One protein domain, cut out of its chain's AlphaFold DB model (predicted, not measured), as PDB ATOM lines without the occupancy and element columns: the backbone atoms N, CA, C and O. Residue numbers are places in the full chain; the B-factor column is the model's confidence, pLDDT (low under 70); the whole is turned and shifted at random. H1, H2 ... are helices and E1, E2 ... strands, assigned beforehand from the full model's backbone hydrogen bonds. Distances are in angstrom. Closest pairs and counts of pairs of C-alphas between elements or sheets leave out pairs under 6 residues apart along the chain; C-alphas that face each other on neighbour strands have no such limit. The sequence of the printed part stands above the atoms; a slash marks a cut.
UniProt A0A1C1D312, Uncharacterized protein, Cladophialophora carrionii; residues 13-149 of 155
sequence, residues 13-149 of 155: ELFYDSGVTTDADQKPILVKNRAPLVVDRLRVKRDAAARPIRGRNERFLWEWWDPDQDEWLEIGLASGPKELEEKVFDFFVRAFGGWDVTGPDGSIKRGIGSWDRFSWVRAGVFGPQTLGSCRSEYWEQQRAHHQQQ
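This is residues 13 to 149 of the 155 residues of an uncharacterized protein of Cladophialophora carrionii (UniProt A0A1C1D312). A strongly twisted sheet of five strands has one long helix, H1, packed over one face, and a second long helix, H3, leaves the body as an arm, with residues 136 to 149 sticking out free. The short helix H2 packs on residues 82 to 86 of H1. The printed part has 137 residues, with five named strands and three named helices in the order E1 E2 E3 E4 H1 H2 E5 H3; the sheet runs E4 E3 E2 E1 E5, antiparallel throughout, and the class is mixed, helices and strands. The whole is compact, with a radius of gyration of the C-alphas of 16.2 A, and spans 54 by 45 by 31 A, the arm included.

E1, residues 13 to 17, and E2, residues 38 to 44, form a hairpin, with N 14 and O 42 within hydrogen-bond range at 2.8 A. E2 and E3, residues 60 to 66, form a hairpin, with N 63 and O 43 at 2.9 A. The pairing of E2 is staggered: its residues 38 to 42 pair with E1 and its residues 42 to 44 with E3. E3 and E4, residues 71 to 78, form a hairpin, with N 62 and O 76 at 2.9 A. E1 to E4 are a meander, each strand the antiparallel neighbour of the one before. H1, residues 81 to 96, is on the sheet, and they make two layers, a helix on one face of a sheet; its closest C-alphas to E4 are those of Leu 84 and Ala 78, 5.2 A apart. H2, residues 107 to 110, is not on the sheet but touches H1, the closest C-alphas being those of Ile 108 and Glu 86, 6.9 A apart. E5, residues 118 to 122, is an edge strand beside E1, with N 15 and O 119 at 2.8 A. H3, residues 131 to 149, only grazes the sheet with its residues 131 to 134; the closest C-alphas of E5 and H3 are those of Phe 118 and Leu 131, 5.8 A apart. H1 and H3 are only just apart, 8.4 A at the closest. Every O i to N i+4 pair is within hydrogen-bond range in H1 and H3; H2 is too short for such a pair.

E1 begins at C-alpha 13, (8.873, -27.741, 17.883). E3 is 19.1 A long and E4 20.3 A. H1 runs 21.5 A from C-alpha 81 at (1.744, -18.366, 11.730). H3, 27.4 A long, ends at C-alpha 149, (-21.799, -22.775, 31.960).

The farthest C-alphas, those of Gly 97 and Gln 149, are 54.1 A apart. The printed part has no cut; the links E1 to E2 and E2 to E3 are long. Residues 96 to 99 and 147 to 149 have pLDDT under 70.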
ATOM      1  N   GLU A  13       8.222 -27.980  19.164       93.08
ATOM      2  CA  GLU A  13       8.873 -27.741  17.883       93.08
ATOM      3  C   GLU A  13       7.813 -27.666  16.779       93.08
ATOM      4  O   GLU A  13       6.777 -28.338  16.828       93.08
ATOM      5  N   LEU A  14       8.069 -26.819  15.787       94.32
ATOM      6  CA  LEU A  14       7.287 -26.724  14.567       94.32
ATOM      7  C   LEU A  14       8.097 -27.202  13.369       94.32
ATOM      8  O   LEU A  14       9.317 -27.072  13.319       94.32
ATOM      9  N   PHE A  15       7.379 -27.682  12.372       94.63
ATOM     10  CA  PHE A  15       7.874 -28.060  11.061       94.63
ATOM     11  C   PHE A  15       7.065 -27.272  10.048       94.63
ATOM     12  O   PHE A  15       5.856 -27.113  10.224       94.63
ATOM     13  N   TYR A  16       7.715 -26.755   9.020       95.18
ATOM     14  CA  TYR A  16       7.075 -25.965   7.983       95.18
ATOM     15  C   TYR A  16       7.221 -26.652   6.632       95.18
ATOM     16  O   TYR A  16       8.321 -27.055   6.268       95.18
ATOM     17  N   ASP A  17       6.126 -26.733   5.882       94.79
ATOM     18  CA  ASP A  17       6.118 -27.219   4.504       94.79
ATOM     19  C   ASP A  17       5.241 -26.310   3.636       94.79
ATOM     20  O   ASP A  17       4.012 -26.275   3.755       94.79
ATOM     21  N   SER A  18       5.878 -25.567   2.728       92.91
ATOM     22  CA  SER A  18       5.181 -24.665   1.810       92.91
ATOM     23  C   SER A  18       4.356 -25.378   0.728       92.91
ATOM     24  O   SER A  18       3.603 -24.734  -0.009       92.91
ATOM     25  N   GLY A  19       4.509 -26.697   0.620       93.26
ATOM     26  CA  GLY A  19       3.821 -27.578  -0.311       93.26
ATOM     27  C   GLY A  19       2.433 -27.993   0.160       93.26
ATOM     28  O   GLY A  19       1.626 -28.425  -0.663       93.26
ATOM     29  N   VAL A  20       2.127 -27.824   1.449       92.23
ATOM     30  CA  VAL A  20       0.806 -28.137   1.999       92.23
ATOM     31  C   VAL A  20      -0.224 -27.124   1.493       92.23
ATOM     32  O   VAL A  20      -0.103 -25.910   1.694       92.23
ATOM     33  N   THR A  21      -1.267 -27.642   0.846       88.00
ATOM     34  CA  THR A  21      -2.420 -26.881   0.355       88.00
ATOM     35  C   THR A  21      -3.690 -27.341   1.065       88.00
ATOM     36  O   THR A  21      -3.834 -28.512   1.411       88.00
ATOM     37  N   THR A  22      -4.615 -26.412   1.323       79.94
ATOM     38  CA  THR A  22      -5.884 -26.730   2.005       79.94
ATOM     39  C   THR A  22      -6.973 -27.197   1.045       79.94
ATOM     40  O   THR A  22      -7.900 -27.878   1.468       79.94
ATOM     41  N   ASP A  23      -6.848 -26.856  -0.242       80.96
ATOM     42  CA  ASP A  23      -7.792 -27.232  -1.294       80.96
ATOM     43  C   ASP A  23      -7.061 -27.987  -2.411       80.96
ATOM     44  O   ASP A  23      -5.934 -27.638  -2.771       80.96
ATOM     45  N   ALA A  24      -7.727 -28.980  -3.006       78.33
ATOM     46  CA  ALA A  24      -7.158 -29.812  -4.072       78.33
ATOM     47  C   ALA A  24      -6.752 -29.013  -5.326       78.33
ATOM     48  O   ALA A  24      -5.813 -29.393  -6.022       78.33
ATOM     49  N   ASP A  25      -7.428 -27.892  -5.589       82.02
ATOM     50  CA  ASP A  25      -7.167 -27.038  -6.752       82.02
ATOM     51  C   ASP A  25      -6.096 -25.963  -6.487       82.02
ATOM     52  O   ASP A  25      -5.661 -25.262  -7.408       82.02
ATOM     53  N   GLN A  26      -5.661 -25.795  -5.232       83.97
ATOM     54  CA  GLN A  26      -4.622 -24.827  -4.898       83.97
ATOM     55  C   GLN A  26      -3.245 -25.349  -5.303       83.97
ATOM     56  O   GLN A  26      -2.870 -26.485  -5.024       83.97
ATOM     57  N   LYS A  27      -2.453 -24.476  -5.930       87.09
ATOM     58  CA  LYS A  27      -1.042 -24.757  -6.202       87.09
ATOM     59  C   LYS A  27      -0.216 -24.599  -4.919       87.09
ATOM     60  O   LYS A  27      -0.488 -23.671  -4.155       87.09
ATOM     61  N   PRO A  28       0.811 -25.439  -4.707       91.68
ATOM     62  CA  PRO A  28       1.757 -25.242  -3.617       91.68
ATOM     63  C   PRO A  28       2.535 -23.937  -3.797       91.68
ATOM     64  O   PRO A  28       2.638 -23.398  -4.906       91.68
ATOM     65  N   ILE A  29       3.118 -23.448  -2.705       90.53
ATOM     66  CA  ILE A  29       4.128 -22.397  -2.772       90.53
ATOM     67  C   ILE A  29       5.471 -23.069  -3.064       90.53
ATOM     68  O   ILE A  29       5.855 -24.009  -2.370       90.53
ATOM     69  N   LEU A  30       6.185 -22.593  -4.079       89.86
ATOM     70  CA  LEU A  30       7.455 -23.151  -4.535       89.86
ATOM     71  C   LEU A  30       8.554 -22.090  -4.504       89.86
ATOM     72  O   LEU A  30       8.334 -20.937  -4.866       89.86
ATOM     73  N   VAL A  31       9.769 -22.506  -4.161       85.54
ATOM     74  CA  VAL A  31      10.984 -21.692  -4.275       85.54
ATOM     75  C   VAL A  31      11.700 -22.031  -5.583       85.54
ATOM     76  O   VAL A  31      11.790 -23.194  -5.987       85.54
ATOM     77  N   LYS A  32      12.187 -21.004  -6.286       83.36
ATOM     78  CA  LYS A  32      12.771 -21.069  -7.639       83.36
ATOM     79  C   LYS A  32      11.869 -21.774  -8.658       83.36
ATOM     80  O   LYS A  32      12.375 -22.367  -9.607       83.36
ATOM     81  N   ASN A  33      10.549 -21.753  -8.437       82.62
ATOM     82  CA  ASN A  33       9.562 -22.522  -9.202       82.62
ATOM     83  C   ASN A  33       9.906 -24.026  -9.320       82.62
ATOM     84  O   ASN A  33       9.647 -24.646 -10.351       82.62
ATOM     85  N   ARG A  34      10.562 -24.600  -8.300       85.56
ATOM     86  CA  ARG A  34      11.091 -25.973  -8.341       85.56
ATOM     87  C   ARG A  34      10.508 -26.871  -7.268       85.56
ATOM     88  O   ARG A  34       9.997 -27.935  -7.595       85.56
ATOM     89  N   ALA A  35      10.623 -26.469  -6.009       89.25
ATOM     90  CA  ALA A  35      10.265 -27.318  -4.883       89.25
ATOM     91  C   ALA A  35       9.642 -26.492  -3.756       89.25
ATOM     92  O   ALA A  35       9.966 -25.305  -3.628       89.25
ATOM     93  N   PRO A  36       8.772 -27.108  -2.941       91.59
ATOM     94  CA  PRO A  36       8.384 -26.547  -1.662       91.59
ATOM     95  C   PRO A  36       9.594 -26.224  -0.785       91.59
ATOM     96  O   PRO A  36      10.604 -26.930  -0.807       91.59
ATOM     97  N   LEU A  37       9.473 -25.159  -0.001       91.04
ATOM     98  CA  LEU A  37      10.350 -24.892   1.122       91.04
ATOM     99  C   LEU A  37       9.896 -25.756   2.296       91.04
ATOM    100  O   LEU A  37       8.809 -25.547   2.835       91.04
ATOM    101  N   VAL A  38      10.754 -26.692   2.685       92.43
ATOM    102  CA  VAL A  38      10.588 -27.506   3.886       92.43
ATOM    103  C   VAL A  38      11.619 -27.051   4.907       92.43
ATOM    104  O   VAL A  38      12.799 -26.914   4.582       92.43
ATOM    105  N   VAL A  39      11.161 -26.766   6.121       92.97
ATOM    106  CA  VAL A  39      12.001 -26.324   7.232       92.97
ATOM    107  C   VAL A  39      11.643 -27.140   8.455       92.97
ATOM    108  O   VAL A  39      10.545 -27.024   9.003       92.97
ATOM    109  N   ASP A  40      12.603 -27.936   8.897       90.14
ATOM    110  CA  ASP A  40      12.447 -28.785  10.065       90.14
ATOM    111  C   ASP A  40      12.889 -28.057  11.334       90.14
ATOM    112  O   ASP A  40      13.809 -27.243  11.303       90.14
ATOM    113  N   ARG A  41      12.255 -28.387  12.465       93.81
ATOM    114  CA  ARG A  41      12.671 -27.973  13.817       93.81
ATOM    115  C   ARG A  41      12.815 -26.458  13.997       93.81
ATOM    116  O   ARG A  41      13.897 -25.913  14.200       93.81
ATOM    117  N   LEU A  42      11.681 -25.777  13.990       95.43
ATOM    118  CA  LEU A  42      11.525 -24.404  14.457       95.43
ATOM    119  C   LEU A  42      11.095 -24.405  15.922       95.43
ATOM    120  O   LEU A  42      10.235 -25.190  16.313       95.43
ATOM    121  N   ARG A  43      11.611 -23.491  16.741       95.00
ATOM    122  CA  ARG A  43      11.123 -23.322  18.117       95.00
ATOM    123  C   ARG A  43      11.237 -21.890  18.606       95.00
ATOM    124  O   ARG A  43      11.931 -21.062  18.021       95.00
ATOM    125  N   VAL A  44      10.586 -21.610  19.728       95.08
ATOM    126  CA  VAL A  44      10.782 -20.349  20.447       95.08
ATOM    127  C   VAL A  44      12.094 -20.393  21.223       95.08
ATOM    128  O   VAL A  44      12.280 -21.249  22.093       95.08
ATOM    129  N   LYS A  45      12.960 -19.414  20.962       96.05
ATOM    130  CA  LYS A  45      14.190 -19.186  21.712       96.05
ATOM    131  C   LYS A  45      13.878 -18.831  23.162       96.05
ATOM    132  O   LYS A  45      12.942 -18.080  23.466       96.05
ATOM    133  N   ARG A  46      14.689 -19.357  24.076       95.03
ATOM    134  CA  ARG A  46      14.540 -19.166  25.523       95.03
ATOM    135  C   ARG A  46      15.774 -18.518  26.130       95.03
ATOM    136  O   ARG A  46      16.881 -18.681  25.630       95.03
ATOM    137  N   ASP A  47      15.561 -17.764  27.204       95.16
ATOM    138  CA  ASP A  47      16.648 -17.227  28.018       95.16
ATOM    139  C   ASP A  47      17.278 -18.317  28.908       95.16
ATOM    140  O   ASP A  47      16.814 -19.458  28.960       95.16
ATOM    141  N   ALA A  48      18.328 -17.957  29.651       94.93
ATOM    142  CA  ALA A  48      19.010 -18.871  30.570       94.93
ATOM    143  C   ALA A  48      18.108 -19.418  31.698       94.93
ATOM    144  O   ALA A  48      18.440 -20.425  32.315       94.93
ATOM    145  N   ALA A  49      16.962 -18.782  31.960       94.88
ATOM    146  CA  ALA A  49      15.952 -19.238  32.912       94.88
ATOM    147  C   ALA A  49      14.833 -20.062  32.237       94.88
ATOM    148  O   ALA A  49      13.764 -20.245  32.819       94.88
ATOM    149  N   ALA A  50      15.053 -20.534  31.003       92.01
ATOM    150  CA  ALA A  50      14.102 -21.282  30.179       92.01
ATOM    151  C   ALA A  50      12.793 -20.529  29.854       92.01
ATOM    152  O   ALA A  50      11.799 -21.132  29.427       92.01
ATOM    153  N   ARG A  51      12.768 -19.200  29.997       93.09
ATOM    154  CA  ARG A  51      11.596 -18.380  29.668       93.09
ATOM    155  C   ARG A  51      11.634 -18.005  28.188       93.09
ATOM    156  O   ARG A  51      12.707 -17.686  27.679       93.09
ATOM    157  N   PRO A  52      10.491 -18.017  27.483       93.10
ATOM    158  CA  PRO A  52      10.460 -17.644  26.074       93.10
ATOM    159  C   PRO A  52      10.860 -16.174  25.913       93.10
ATOM    160  O   PRO A  52      10.328 -15.310  26.616       93.10
ATOM    161  N   ILE A  53      11.775 -15.888  24.986       94.81
ATOM    162  CA  ILE A  53      12.206 -14.519  24.691       94.81
ATOM    163  C   ILE A  53      11.088 -13.807  23.926       94.81
ATOM    164  O   ILE A  53      10.630 -14.271  22.879       94.81
ATOM    165  N   ARG A  54      10.635 -12.672  24.469       92.34
ATOM    166  CA  ARG A  54       9.503 -11.899  23.948       92.34
ATOM    167  C   ARG A  54       9.958 -10.560  23.384       92.34
ATOM    168  O   ARG A  54      10.745  -9.850  24.004       92.34
ATOM    169  N   GLY A  55       9.406 -10.203  22.231       90.01
ATOM    170  CA  GLY A  55       9.435  -8.857  21.681       90.01
ATOM    171  C   GLY A  55       8.199  -8.046  22.080       90.01
ATOM    172  O   GLY A  55       7.409  -8.428  22.944       90.01
ATOM    173  N   ARG A  56       8.010  -6.905  21.411       87.55
ATOM    174  CA  ARG A  56       6.780  -6.105  21.533       87.55
ATOM    175  C   ARG A  56       5.585  -6.849  20.922       87.55
ATOM    176  O   ARG A  56       5.770  -7.701  20.056       87.55
ATOM    177  N   ASN A  57       4.371  -6.472  21.327       85.43
ATOM    178  CA  ASN A  57       3.107  -6.966  20.758       85.43
ATOM    179  C   ASN A  57       2.978  -8.500  20.769       85.43
ATOM    180  O   ASN A  57       2.577  -9.091  19.772       85.43
ATOM    181  N   GLU A  58       3.375  -9.136  21.877       85.17
ATOM    182  CA  GLU A  58       3.283 -10.596  22.064       85.17
ATOM    183  C   GLU A  58       4.030 -11.423  21.002       85.17
ATOM    184  O   GLU A  58       3.710 -12.586  20.763       85.17
ATOM    185  N   ARG A  59       5.054 -10.842  20.365       91.56
ATOM    186  CA  ARG A  59       5.946 -11.583  19.469       91.56
ATOM    187  C   ARG A  59       6.929 -12.427  20.266       91.56
ATOM    188  O   ARG A  59       7.473 -11.962  21.266       91.56
ATOM    189  N   PHE A  60       7.220 -13.621  19.774       94.30
ATOM    190  CA  PHE A  60       8.258 -14.500  20.309       94.30
ATOM    191  C   PHE A  60       9.436 -14.562  19.351       94.30
ATOM    192  O   PHE A  60       9.240 -14.445  18.141       94.30
ATOM    193  N   LEU A  61      10.649 -14.691  19.890       95.93
ATOM    194  CA  LEU A  61      11.847 -14.883  19.076       95.93
ATOM    195  C   LEU A  61      11.932 -16.350  18.683       95.93
ATOM    196  O   LEU A  61      11.985 -17.214  19.555       95.93
ATOM    197  N   TRP A  62      11.922 -16.613  17.384       95.95
ATOM    198  CA  TRP A  62      12.013 -17.953  16.835       95.95
ATOM    199  C   TRP A  62      13.423 -18.248  16.351       95.95
ATOM    200  O   TRP A  62      14.135 -17.367  15.858       95.95
ATOM    201  N   GLU A  63      13.791 -19.512  16.474       96.53
ATOM    202  CA  GLU A  63      15.032 -20.075  15.976       96.53
ATOM    203  C   GLU A  63      14.758 -21.353  15.186       96.53
ATOM    204  O   GLU A  63      13.760 -22.044  15.408       96.53
ATOM    205  N   TRP A  64      15.650 -21.628  14.247       96.16
ATOM    206  CA  TRP A  64      15.674 -22.813  13.406       96.16
ATOM    207  C   TRP A  64      16.937 -23.613  13.710       96.16
ATOM    208  O   TRP A  64      17.985 -23.024  13.968       96.16
ATOM    209  N   TRP A  65      16.837 -24.939  13.698       95.61
ATOM    210  CA  TRP A  65      17.993 -25.815  13.834       95.61
ATOM    211  C   TRP A  65      18.688 -26.012  12.489       95.61
ATOM    212  O   TRP A  65      18.131 -26.675  11.616       95.61
ATOM    213  N   ASP A  66      19.902 -25.487  12.345       92.63
ATOM    214  CA  ASP A  66      20.759 -25.753  11.194       92.63
ATOM    215  C   ASP A  66      21.397 -27.149  11.341       92.63
ATOM    216  O   ASP A  66      22.243 -27.344  12.219       92.63
ATOM    217  N   PRO A  67      21.000 -28.143  10.522       91.01
ATOM    218  CA  PRO A  67      21.538 -29.493  10.622       91.01
ATOM    219  C   PRO A  67      22.993 -29.596  10.146       91.01
ATOM    220  O   PRO A  67      23.678 -30.533  10.550       91.01
ATOM    221  N   ASP A  68      23.467 -28.665   9.311       91.63
ATOM    222  CA  ASP A  68      24.833 -28.686   8.781       91.63
ATOM    223  C   ASP A  68      25.835 -28.139   9.806       91.63
ATOM    224  O   ASP A  68      26.999 -28.547   9.824       91.63
ATOM    225  N   GLN A  69      25.379 -27.233  10.673       91.05
ATOM    226  CA  GLN A  69      26.195 -26.599  11.713       91.05
ATOM    227  C   GLN A  69      25.918 -27.117  13.131       91.05
ATOM    228  O   GLN A  69      26.658 -26.771  14.050       91.05
ATOM    229  N   ASP A  70      24.898 -27.965  13.312       93.07
ATOM    230  CA  ASP A  70      24.471 -28.492  14.618       93.07
ATOM    231  C   ASP A  70      24.158 -27.359  15.622       93.07
ATOM    232  O   ASP A  70      24.502 -27.419  16.806       93.07
ATOM    233  N   GLU A  71      23.524 -26.282  15.143       94.97
ATOM    234  CA  GLU A  71      23.256 -25.087  15.948       94.97
ATOM    235  C   GLU A  71      21.873 -24.465  15.714       94.97
ATOM    236  O   GLU A  71      21.185 -24.728  14.730       94.97
ATOM    237  N   TRP A  72      21.450 -23.612  16.650       95.71
ATOM    238  CA  TRP A  72      20.208 -22.848  16.537       95.71
ATOM    239  C   TRP A  72      20.476 -21.447  15.987       95.71
ATOM    240  O   TRP A  72      21.165 -20.647  16.621       95.71
ATOM    241  N   LEU A  73      19.860 -21.125  14.851       95.31
ATOM    242  CA  LEU A  73      19.946 -19.825  14.193       95.31
ATOM    243  C   LEU A  73      18.673 -19.008  14.414       95.31
ATOM    244  O   LEU A  73      17.559 -19.500  14.242       95.31
ATOM    245  N   GLU A  74      18.822 -17.732  14.769       95.62
ATOM    246  CA  GLU A  74      17.680 -16.833  14.956       95.62
ATOM    247  C   GLU A  74      17.032 -16.468  13.615       95.62
ATOM    248  O   GLU A  74      17.655 -15.834  12.763       95.62
ATOM    249  N   ILE A  75      15.744 -16.790  13.461       94.14
ATOM    250  CA  ILE A  75      14.962 -16.412  12.272       94.14
ATOM    251  C   ILE A  75      14.208 -15.088  12.468       94.14
ATOM    252  O   ILE A  75      13.921 -14.369  11.508       94.14
ATOM    253  N   GLY A  76      13.897 -14.733  13.720       94.52
ATOM    254  CA  GLY A  76      13.320 -13.442  14.090       94.52
ATOM    255  C   GLY A  76      12.026 -13.513  14.902       94.52
ATOM    256  O   GLY A  76      11.586 -14.562  15.368       94.52
ATOM    257  N   LEU A  77      11.431 -12.337  15.120       94.84
ATOM    258  CA  LEU A  77      10.239 -12.155  15.950       94.84
ATOM    259  C   LEU A  77       8.945 -12.347  15.144       94.84
ATOM    260  O   LEU A  77       8.760 -11.667  14.133       94.84
ATOM    261  N   ALA A  78       8.025 -13.175  15.649       93.95
ATOM    262  CA  ALA A  78       6.698 -13.398  15.062       93.95
ATOM    263  C   ALA A  78       5.606 -13.559  16.136       93.95
ATOM    264  O   ALA A  78       5.852 -14.132  17.200       93.95
ATOM    265  N   SER A  79       4.397 -13.060  15.857       89.76
ATOM    266  CA  SER A  79       3.196 -13.208  16.709       89.76
ATOM    267  C   SER A  79       2.090 -14.053  16.068       89.76
ATOM    268  O   SER A  79       0.996 -14.156  16.615       89.76
ATOM    269  N   GLY A  80       2.322 -14.643  14.892       89.78
ATOM    270  CA  GLY A  80       1.305 -15.292  14.047       89.78
ATOM    271  C   GLY A  80       1.930 -16.353  13.139       89.78
ATOM    272  O   GLY A  80       3.067 -16.132  12.737       89.78
ATOM    273  N   PRO A  81       1.228 -17.438  12.746       90.94
ATOM    274  CA  PRO A  81       1.744 -18.366  11.730       90.94
ATOM    275  C   PRO A  81       2.052 -17.656  10.418       90.94
ATOM    276  O   PRO A  81       3.076 -17.910   9.805       90.94
ATOM    277  N   LYS A  82       1.235 -16.661  10.054       91.90
ATOM    278  CA  LYS A  82       1.527 -15.757   8.940       91.90
ATOM    279  C   LYS A  82       2.870 -15.029   9.106       91.90
ATOM    280  O   LYS A  82       3.689 -15.062   8.201       91.90
ATOM    281  N   GLU A  83       3.087 -14.346  10.234       92.76
ATOM    282  CA  GLU A  83       4.347 -13.617  10.454       92.76
ATOM    283  C   GLU A  83       5.536 -14.581  10.509       92.76
ATOM    284  O   GLU A  83       6.604 -14.257  10.005       92.76
ATOM    285  N   LEU A  84       5.356 -15.767  11.097       93.92
ATOM    286  CA  LEU A  84       6.389 -16.795  11.159       93.92
ATOM    287  C   LEU A  84       6.725 -17.329   9.764       93.92
ATOM    288  O   LEU A  84       7.898 -17.445   9.440       93.92
ATOM    289  N   GLU A  85       5.726 -17.581   8.919       93.25
ATOM    290  CA  GLU A  85       5.913 -17.953   7.514       93.25
ATOM    291  C   GLU A  85       6.683 -16.869   6.753       93.25
ATOM    292  O   GLU A  85       7.649 -17.176   6.059       93.25
ATOM    293  N   GLU A  86       6.327 -15.594   6.936       91.93
ATOM    294  CA  GLU A  86       7.090 -14.480   6.366       91.93
ATOM    295  C   GLU A  86       8.549 -14.482   6.856       91.93
ATOM    296  O   GLU A  86       9.445 -14.240   6.052       91.93
ATOM    297  N   LYS A  87       8.814 -14.800   8.135       93.01
ATOM    298  CA  LYS A  87      10.184 -14.927   8.668       93.01
ATOM    299  C   LYS A  87      10.938 -16.122   8.118       93.01
ATOM    300  O   LYS A  87      12.117 -15.977   7.818       93.01
ATOM    301  N   VAL A  88      10.279 -17.262   7.956       93.19
ATOM    302  CA  VAL A  88      10.863 -18.449   7.330       93.19
ATOM    303  C   VAL A  88      11.260 -18.122   5.891       93.19
ATOM    304  O   VAL A  88      12.420 -18.295   5.530       93.19
ATOM    305  N   PHE A  89      10.363 -17.546   5.087       89.99
ATOM    306  CA  PHE A  89      10.734 -17.127   3.736       89.99
ATOM    307  C   PHE A  89      11.832 -16.070   3.750       89.99
ATOM    308  O   PHE A  89      12.828 -16.269   3.074       89.99
ATOM    309  N   ASP A  90      11.714 -14.990   4.527       89.72
ATOM    310  CA  ASP A  90      12.760 -13.963   4.604       89.72
ATOM    311  C   ASP A  90      14.125 -14.570   4.958       89.72
ATOM    312  O   ASP A  90      15.117 -14.238   4.313       89.72
ATOM    313  N   PHE A  91      14.181 -15.461   5.952       90.91
ATOM    314  CA  PHE A  91      15.416 -16.102   6.391       90.91
ATOM    315  C   PHE A  91      15.991 -16.993   5.290       90.91
ATOM    316  O   PHE A  91      17.111 -16.758   4.844       90.91
ATOM    317  N   PHE A  92      15.218 -17.955   4.779       87.41
ATOM    318  CA  PHE A  92      15.745 -18.929   3.823       87.41
ATOM    319  C   PHE A  92      15.956 -18.352   2.417       87.41
ATOM    320  O   PHE A  92      16.911 -18.713   1.731       87.41
ATOM    321  N   VAL A  93      15.118 -17.405   1.988       79.05
ATOM    322  CA  VAL A  93      15.275 -16.711   0.703       79.05
ATOM    323  C   VAL A  93      16.507 -15.813   0.716       79.05
ATOM    324  O   VAL A  93      17.264 -15.828  -0.259       79.05
ATOM    325  N   ARG A  94      16.737 -15.051   1.798       73.16
ATOM    326  CA  ARG A  94      17.888 -14.136   1.891       73.16
ATOM    327  C   ARG A  94      19.189 -14.866   2.192       73.16
ATOM    328  O   ARG A  94      20.190 -14.549   1.558       73.16
ATOM    329  N   ALA A  95      19.183 -15.816   3.126       70.97
ATOM    330  CA  ALA A  95      20.392 -16.533   3.524       70.97
ATOM    331  C   ALA A  95      20.861 -17.518   2.442       70.97
ATOM    332  O   ALA A  95      22.062 -17.634   2.214       70.97
ATOM    333  N   PHE A  96      19.934 -18.169   1.722       64.64
ATOM    334  CA  PHE A  96      20.267 -19.245   0.773       64.64
ATOM    335  C   PHE A  96      19.945 -18.920  -0.704       64.64
ATOM    336  O   PHE A  96      20.017 -19.785  -1.581       64.64
ATOM    337  N   GLY A  97      19.639 -17.655  -1.024       60.84
ATOM    338  CA  GLY A  97      19.667 -17.120  -2.394       60.84
ATOM    339  C   GLY A  97      18.544 -17.603  -3.322       60.84
ATOM    340  O   GLY A  97      18.811 -18.044  -4.447       60.84
ATOM    341  N   GLY A  98      17.285 -17.534  -2.878       63.96
ATOM    342  CA  GLY A  98      16.105 -17.967  -3.643       63.96
ATOM    343  C   GLY A  98      15.114 -16.858  -3.977       63.96
ATOM    344  O   GLY A  98      14.093 -16.756  -3.321       63.96
ATOM    345  N   TRP A  99      15.376 -16.056  -5.012       65.15
ATOM    346  CA  TRP A  99      14.560 -14.872  -5.333       65.15
ATOM    347  C   TRP A  99      13.135 -15.161  -5.826       65.15
ATOM    348  O   TRP A  99      12.251 -14.334  -5.611       65.15
ATOM    349  N   ASP A 100      12.887 -16.318  -6.440       79.13
ATOM    350  CA  ASP A 100      11.585 -16.583  -7.057       79.13
ATOM    351  C   ASP A 100      10.719 -17.453  -6.153       79.13
ATOM    352  O   ASP A 100      10.891 -18.669  -6.096       79.13
ATOM    353  N   VAL A 101       9.762 -16.845  -5.460       80.87
ATOM    354  CA  VAL A 101       8.685 -17.581  -4.792       80.87
ATOM    355  C   VAL A 101       7.459 -17.562  -5.701       80.87
ATOM    356  O   VAL A 101       6.934 -16.495  -6.012       80.87
ATOM    357  N   THR A 102       7.008 -18.735  -6.145       83.13
ATOM    358  CA  THR A 102       5.783 -18.900  -6.940       83.13
ATOM    359  C   THR A 102       4.700 -19.573  -6.105       83.13
ATOM    360  O   THR A 102       4.988 -20.306  -5.166       83.13
ATOM    361  N   GLY A 103       3.435 -19.301  -6.403       85.51
ATOM    362  CA  GLY A 103       2.298 -19.845  -5.663       85.51
ATOM    363  C   GLY A 103       1.021 -19.071  -5.978       85.51
ATOM    364  O   GLY A 103       1.056 -18.162  -6.812       85.51
ATOM    365  N   PRO A 104      -0.112 -19.412  -5.348       81.77
ATOM    366  CA  PRO A 104      -1.346 -18.666  -5.533       81.77
ATOM    367  C   PRO A 104      -1.183 -17.220  -5.053       81.77
ATOM    368  O   PRO A 104      -0.536 -16.945  -4.033       81.77
ATOM    369  N   ASP A 105      -1.787 -16.292  -5.791       78.23
ATOM    370  CA  ASP A 105      -1.648 -14.869  -5.513       78.23
ATOM    371  C   ASP A 105      -2.097 -14.531  -4.091       78.23
ATOM    372  O   ASP A 105      -3.248 -14.699  -3.684       78.23
ATOM    373  N   GLY A 106      -1.150 -13.997  -3.326       77.65
ATOM    374  CA  GLY A 106      -1.384 -13.565  -1.964       77.65
ATOM    375  C   GLY A 106      -1.372 -14.674  -0.915       77.65
ATOM    376  O   GLY A 106      -1.620 -14.326   0.233       77.65
ATOM    377  N   SER A 107      -1.044 -15.936  -1.222       83.40
ATOM    378  CA  SER A 107      -0.993 -17.003  -0.201       83.40
ATOM    379  C   SER A 107      -0.127 -16.627   1.006       83.40
ATOM    380  O   SER A 107      -0.615 -16.672   2.134       83.40
ATOM    381  N   ILE A 108       1.094 -16.133   0.773       82.49
ATOM    382  CA  ILE A 108       1.988 -15.641   1.839       82.49
ATOM    383  C   ILE A 108       1.472 -14.304   2.392       82.49
ATOM    384  O   ILE A 108       1.165 -14.175   3.574       82.49
ATOM    385  N   LYS A 109       1.281 -13.301   1.520       83.96
ATOM    386  CA  LYS A 109       0.914 -11.925   1.922       83.96
ATOM    387  C   LYS A 109      -0.386 -11.848   2.735       83.96
ATOM    388  O   LYS A 109      -0.533 -10.986   3.605       83.96
ATOM    389  N   ARG A 110      -1.352 -12.716   2.437       85.12
ATOM    390  CA  ARG A 110      -2.654 -12.816   3.115       85.12
ATOM    391  C   ARG A 110      -2.672 -13.916   4.181       85.12
ATOM    392  O   ARG A 110      -3.628 -13.966   4.946       85.12
ATOM    393  N   GLY A 111      -1.633 -14.750   4.275       84.21
ATOM    394  CA  GLY A 111      -1.535 -15.854   5.234       84.21
ATOM    395  C   GLY A 111      -2.548 -16.976   4.999       84.21
ATOM    396  O   GLY A 111      -2.915 -17.670   5.949       84.21
ATOM    397  N   ILE A 112      -3.036 -17.140   3.765       86.31
ATOM    398  CA  ILE A 112      -4.035 -18.159   3.409       86.31
ATOM    399  C   ILE A 112      -3.380 -19.534   3.529       86.31
ATOM    400  O   ILE A 112      -2.347 -19.770   2.905       86.31
ATOM    401  N   GLY A 113      -3.951 -20.415   4.352       88.71
ATOM    402  CA  GLY A 113      -3.403 -21.747   4.643       88.71
ATOM    403  C   GLY A 113      -2.149 -21.750   5.528       88.71
ATOM    404  O   GLY A 113      -1.566 -22.805   5.746       88.71
ATOM    405  N   SER A 114      -1.718 -20.595   6.056       90.93
ATOM    406  CA  SER A 114      -0.495 -20.516   6.879       90.93
ATOM    407  C   SER A 114      -0.563 -21.396   8.125       90.93
ATOM    408  O   SER A 114       0.453 -21.929   8.537       90.93
ATOM    409  N   TRP A 115      -1.744 -21.590   8.711       91.15
ATOM    410  CA  TRP A 115      -1.931 -22.479   9.862       91.15
ATOM    411  C   TRP A 115      -1.671 -23.949   9.522       91.15
ATOM    412  O   TRP A 115      -1.139 -24.682  10.345       91.15
ATOM    413  N   ASP A 116      -2.032 -24.381   8.321       92.39
ATOM    414  CA  ASP A 116      -1.960 -25.787   7.925       92.39
ATOM    415  C   ASP A 116      -0.559 -26.177   7.446       92.39
ATOM    416  O   ASP A 116      -0.151 -27.324   7.598       92.39
ATOM    417  N   ARG A 117       0.212 -25.204   6.947       93.45
ATOM    418  CA  ARG A 117       1.609 -25.394   6.528       93.45
ATOM    419  C   ARG A 117       2.593 -25.577   7.678       93.45
ATOM    420  O   ARG A 117       3.734 -25.953   7.433       93.45
ATOM    421  N   PHE A 118       2.171 -25.321   8.917       94.40
ATOM    422  CA  PHE A 118       2.954 -25.668  10.096       94.40
ATOM    423  C   PHE A 118       2.387 -26.918  10.759       94.40
ATOM    424  O   PHE A 118       1.216 -26.954  11.140       94.40
ATOM    425  N   SER A 119       3.252 -27.903  10.971       93.02
ATOM    426  CA  SER A 119       3.001 -29.024  11.870       93.02
ATOM    427  C   SER A 119       3.687 -28.773  13.204       93.02
ATOM    428  O   SER A 119       4.808 -28.284  13.250       93.02
ATOM    429  N   TRP A 120       3.016 -29.102  14.294       91.05
ATOM    430  CA  TRP A 120       3.506 -29.003  15.656       91.05
ATOM    431  C   TRP A 120       3.741 -30.390  16.229       91.05
ATOM    432  O   TRP A 120       2.941 -31.310  16.040       91.05
ATOM    433  N   VAL A 121       4.843 -30.512  16.958       88.78
ATOM    434  CA  VAL A 121       5.164 -31.671  17.777       88.78
ATOM    435  C   VAL A 121       5.493 -31.178  19.181       88.78
ATOM    436  O   VAL A 121       6.191 -30.180  19.369       88.78
ATOM    437  N   ARG A 122       5.017 -31.919  20.181       84.14
ATOM    438  CA  ARG A 122       5.422 -31.776  21.578       84.14
ATOM    439  C   ARG A 122       5.825 -33.133  22.121       84.14
ATOM    440  O   ARG A 122       5.144 -34.130  21.882       84.14
ATOM    441  N   ALA A 123       6.893 -33.159  22.909       75.42
ATOM    442  CA  ALA A 123       7.301 -34.359  23.627       75.42
ATOM    443  C   ALA A 123       6.126 -34.955  24.431       75.42
ATOM    444  O   ALA A 123       5.516 -34.279  25.259       75.42
ATOM    445  N   GLY A 124       5.807 -36.225  24.171       74.60
ATOM    446  CA  GLY A 124       4.705 -36.947  24.818       74.60
ATOM    447  C   GLY A 124       3.339 -36.827  24.130       74.60
ATOM    448  O   GLY A 124       2.412 -37.520  24.542       74.60
ATOM    449  N   VAL A 125       3.201 -36.012  23.081       77.54
ATOM    450  CA  VAL A 125       2.007 -35.979  22.219       77.54
ATOM    451  C   VAL A 125       2.236 -36.896  21.015       77.54
ATOM    452  O   VAL A 125       3.335 -36.943  20.462       77.54
ATOM    453  N   PHE A 126       1.220 -37.675  20.630       73.05
ATOM    454  CA  PHE A 126       1.338 -38.618  19.519       73.05
ATOM    455  C   PHE A 126       1.348 -37.894  18.171       73.05
ATOM    456  O   PHE A 126       0.328 -37.356  17.750       73.05
ATOM    457  N   GLY A 127       2.489 -37.980  17.485       75.33
ATOM    458  CA  GLY A 127       2.662 -37.579  16.092       75.33
ATOM    459  C   GLY A 127       2.564 -36.067  15.832       75.33
ATOM    460  O   GLY A 127       2.114 -35.305  16.689       75.33
ATOM    461  N   PRO A 128       2.997 -35.610  14.645       79.85
ATOM    462  CA  PRO A 128       2.794 -34.229  14.224       79.85
ATOM    463  C   PRO A 128       1.310 -33.929  13.990       79.85
ATOM    464  O   PRO A 128       0.600 -34.722  13.371       79.85
ATOM    465  N   GLN A 129       0.854 -32.763  14.445       86.69
ATOM    466  CA  GLN A 129      -0.482 -32.225  14.170       86.69
ATOM    467  C   GLN A 129      -0.357 -30.872  13.474       86.69
ATOM    468  O   GLN A 129       0.523 -30.093  13.831       86.69
ATOM    469  N   THR A 130      -1.216 -30.539  12.508       89.36
ATOM    470  CA  THR A 130      -1.158 -29.197  11.907       89.36
ATOM    471  C   THR A 130      -1.617 -28.149  12.917       89.36
ATOM    472  O   THR A 130      -2.505 -28.399  13.735       89.36
ATOM    473  N   LEU A 131      -1.074 -26.928  12.865       89.28
ATOM    474  CA  LEU A 131      -1.583 -25.867  13.743       89.28
ATOM    475  C   LEU A 131      -3.064 -25.580  13.455       89.28
ATOM    476  O   LEU A 131      -3.797 -25.183  14.362       89.28
ATOM    477  N   GLY A 132      -3.512 -25.792  12.214       87.65
ATOM    478  CA  GLY A 132      -4.919 -25.726  11.820       87.65
ATOM    479  C   GLY A 132      -5.810 -26.712  12.583       87.65
ATOM    480  O   GLY A 132      -6.855 -26.304  13.107       87.65
ATOM    481  N   SER A 133      -5.387 -27.974  12.729       86.73
ATOM    482  CA  SER A 133      -6.136 -28.979  13.495       86.73
ATOM    483  C   SER A 133      -6.123 -28.662  14.988       86.73
ATOM    484  O   SER A 133      -7.190 -28.558  15.592       86.73
ATOM    485  N   CYS A 134      -4.952 -28.366  15.566       83.42
ATOM    486  CA  CYS A 134      -4.834 -28.011  16.986       83.42
ATOM    487  C   CYS A 134      -5.685 -26.785  17.341       83.42
ATOM    488  O   CYS A 134      -6.328 -26.722  18.391       83.42
ATOM    489  N   ARG A 135      -5.714 -25.786  16.449       82.90
ATOM    490  CA  ARG A 135      -6.557 -24.600  16.608       82.90
ATOM    491  C   ARG A 135      -8.039 -24.968  16.589       82.90
ATOM    492  O   ARG A 135      -8.792 -24.424  17.397       82.90
ATOM    493  N   SER A 136      -8.464 -25.827  15.667       83.67
ATOM    494  CA  SER A 136      -9.866 -26.249  15.550       83.67
ATOM    495  C   SER A 136     -10.325 -26.984  16.808       83.67
ATOM    496  O   SER A 136     -11.319 -26.573  17.409       83.67
ATOM    497  N   GLU A 137      -9.537 -27.953  17.278       81.11
ATOM    498  CA  GLU A 137      -9.792 -28.695  18.520       81.11
ATOM    499  C   GLU A 137      -9.891 -27.766  19.734       81.11
ATOM    500  O   GLU A 137     -10.837 -27.855  20.520       81.11
ATOM    501  N   TYR A 138      -8.961 -26.813  19.866       79.34
ATOM    502  CA  TYR A 138      -8.999 -25.839  20.954       79.34
ATOM    503  C   TYR A 138     -10.309 -25.040  20.959       79.34
ATOM    504  O   TYR A 138     -10.955 -24.899  22.000       79.34
ATOM    505  N   TRP A 139     -10.739 -24.526  19.806       79.27
ATOM    506  CA  TRP A 139     -11.975 -23.744  19.731       79.27
ATOM    507  C   TRP A 139     -13.232 -24.594  19.917       79.27
ATOM    508  O   TRP A 139     -14.218 -24.091  20.455       79.27
ATOM    509  N   GLU A 140     -13.216 -25.863  19.517       84.83
ATOM    510  CA  GLU A 140     -14.290 -26.812  19.822       84.83
ATOM    511  C   GLU A 140     -14.425 -27.044  21.326       84.83
ATOM    512  O   GLU A 140     -15.523 -26.892  21.865       84.83
ATOM    513  N   GLN A 141     -13.313 -27.297  22.019       80.75
ATOM    514  CA  GLN A 141     -13.292 -27.447  23.476       80.75
ATOM    515  C   GLN A 141     -13.769 -26.169  24.175       80.75
ATOM    516  O   GLN A 141     -14.620 -26.224  25.064       80.75
ATOM    517  N   GLN A 142     -13.296 -24.996  23.737       77.33
ATOM    518  CA  GLN A 142     -13.759 -23.715  24.276       77.33
ATOM    519  C   GLN A 142     -15.269 -23.532  24.083       77.33
ATOM    520  O   GLN A 142     -15.953 -23.139  25.027       77.33
ATOM    521  N   ARG A 143     -15.821 -23.842  22.902       82.41
ATOM    522  CA  ARG A 143     -17.275 -23.771  22.662       82.41
ATOM    523  C   ARG A 143     -18.052 -24.730  23.565       82.41
ATOM    524  O   ARG A 143     -19.062 -24.317  24.132       82.41
ATOM    525  N   ALA A 144     -17.577 -25.963  23.741       80.93
ATOM    526  CA  ALA A 144     -18.209 -26.947  24.620       80.93
ATOM    527  C   ALA A 144     -18.226 -26.484  26.089       80.93
ATOM    528  O   ALA A 144     -19.267 -26.556  26.742       80.93
ATOM    529  N   HIS A 145     -17.121 -25.921  26.590       74.94
ATOM    530  CA  HIS A 145     -17.057 -25.357  27.944       74.94
ATOM    531  C   HIS A 145     -18.013 -24.170  28.139       74.94
ATOM    532  O   HIS A 145     -18.684 -24.092  29.168       74.94
ATOM    533  N   HIS A 146     -18.134 -23.273  27.153       73.51
ATOM    534  CA  HIS A 146     -19.075 -22.148  27.232       73.51
ATOM    535  C   HIS A 146     -20.543 -22.596  27.169       73.51
ATOM    536  O   HIS A 146     -21.390 -21.944  27.772       73.51
ATOM    537  N   GLN A 147     -20.867 -23.704  26.492       69.66
ATOM    538  CA  GLN A 147     -22.232 -24.252  26.472       69.66
ATOM    539  C   GLN A 147     -22.630 -24.968  27.772       69.66
ATOM    540  O   GLN A 147     -23.822 -25.095  28.037       69.66
ATOM    541  N   GLN A 148     -21.674 -25.409  28.597       62.07
ATOM    542  CA  GLN A 148     -21.965 -26.044  29.892       62.07
ATOM    543  C   GLN A 148     -22.166 -25.034  31.038       62.07
ATOM    544  O   GLN A 148     -22.821 -25.353  32.028       62.07
ATOM    545  N   GLN A 149     -21.667 -23.798  30.911       58.11
ATOM    546  CA  GLN A 149     -21.799 -22.775  31.960       58.11
ATOM    547  C   GLN A 149     -23.234 -22.259  32.227       58.11
ATOM    548  O   GLN A 149     -23.523 -21.969  33.389       58.11
TER     549      GLN A 149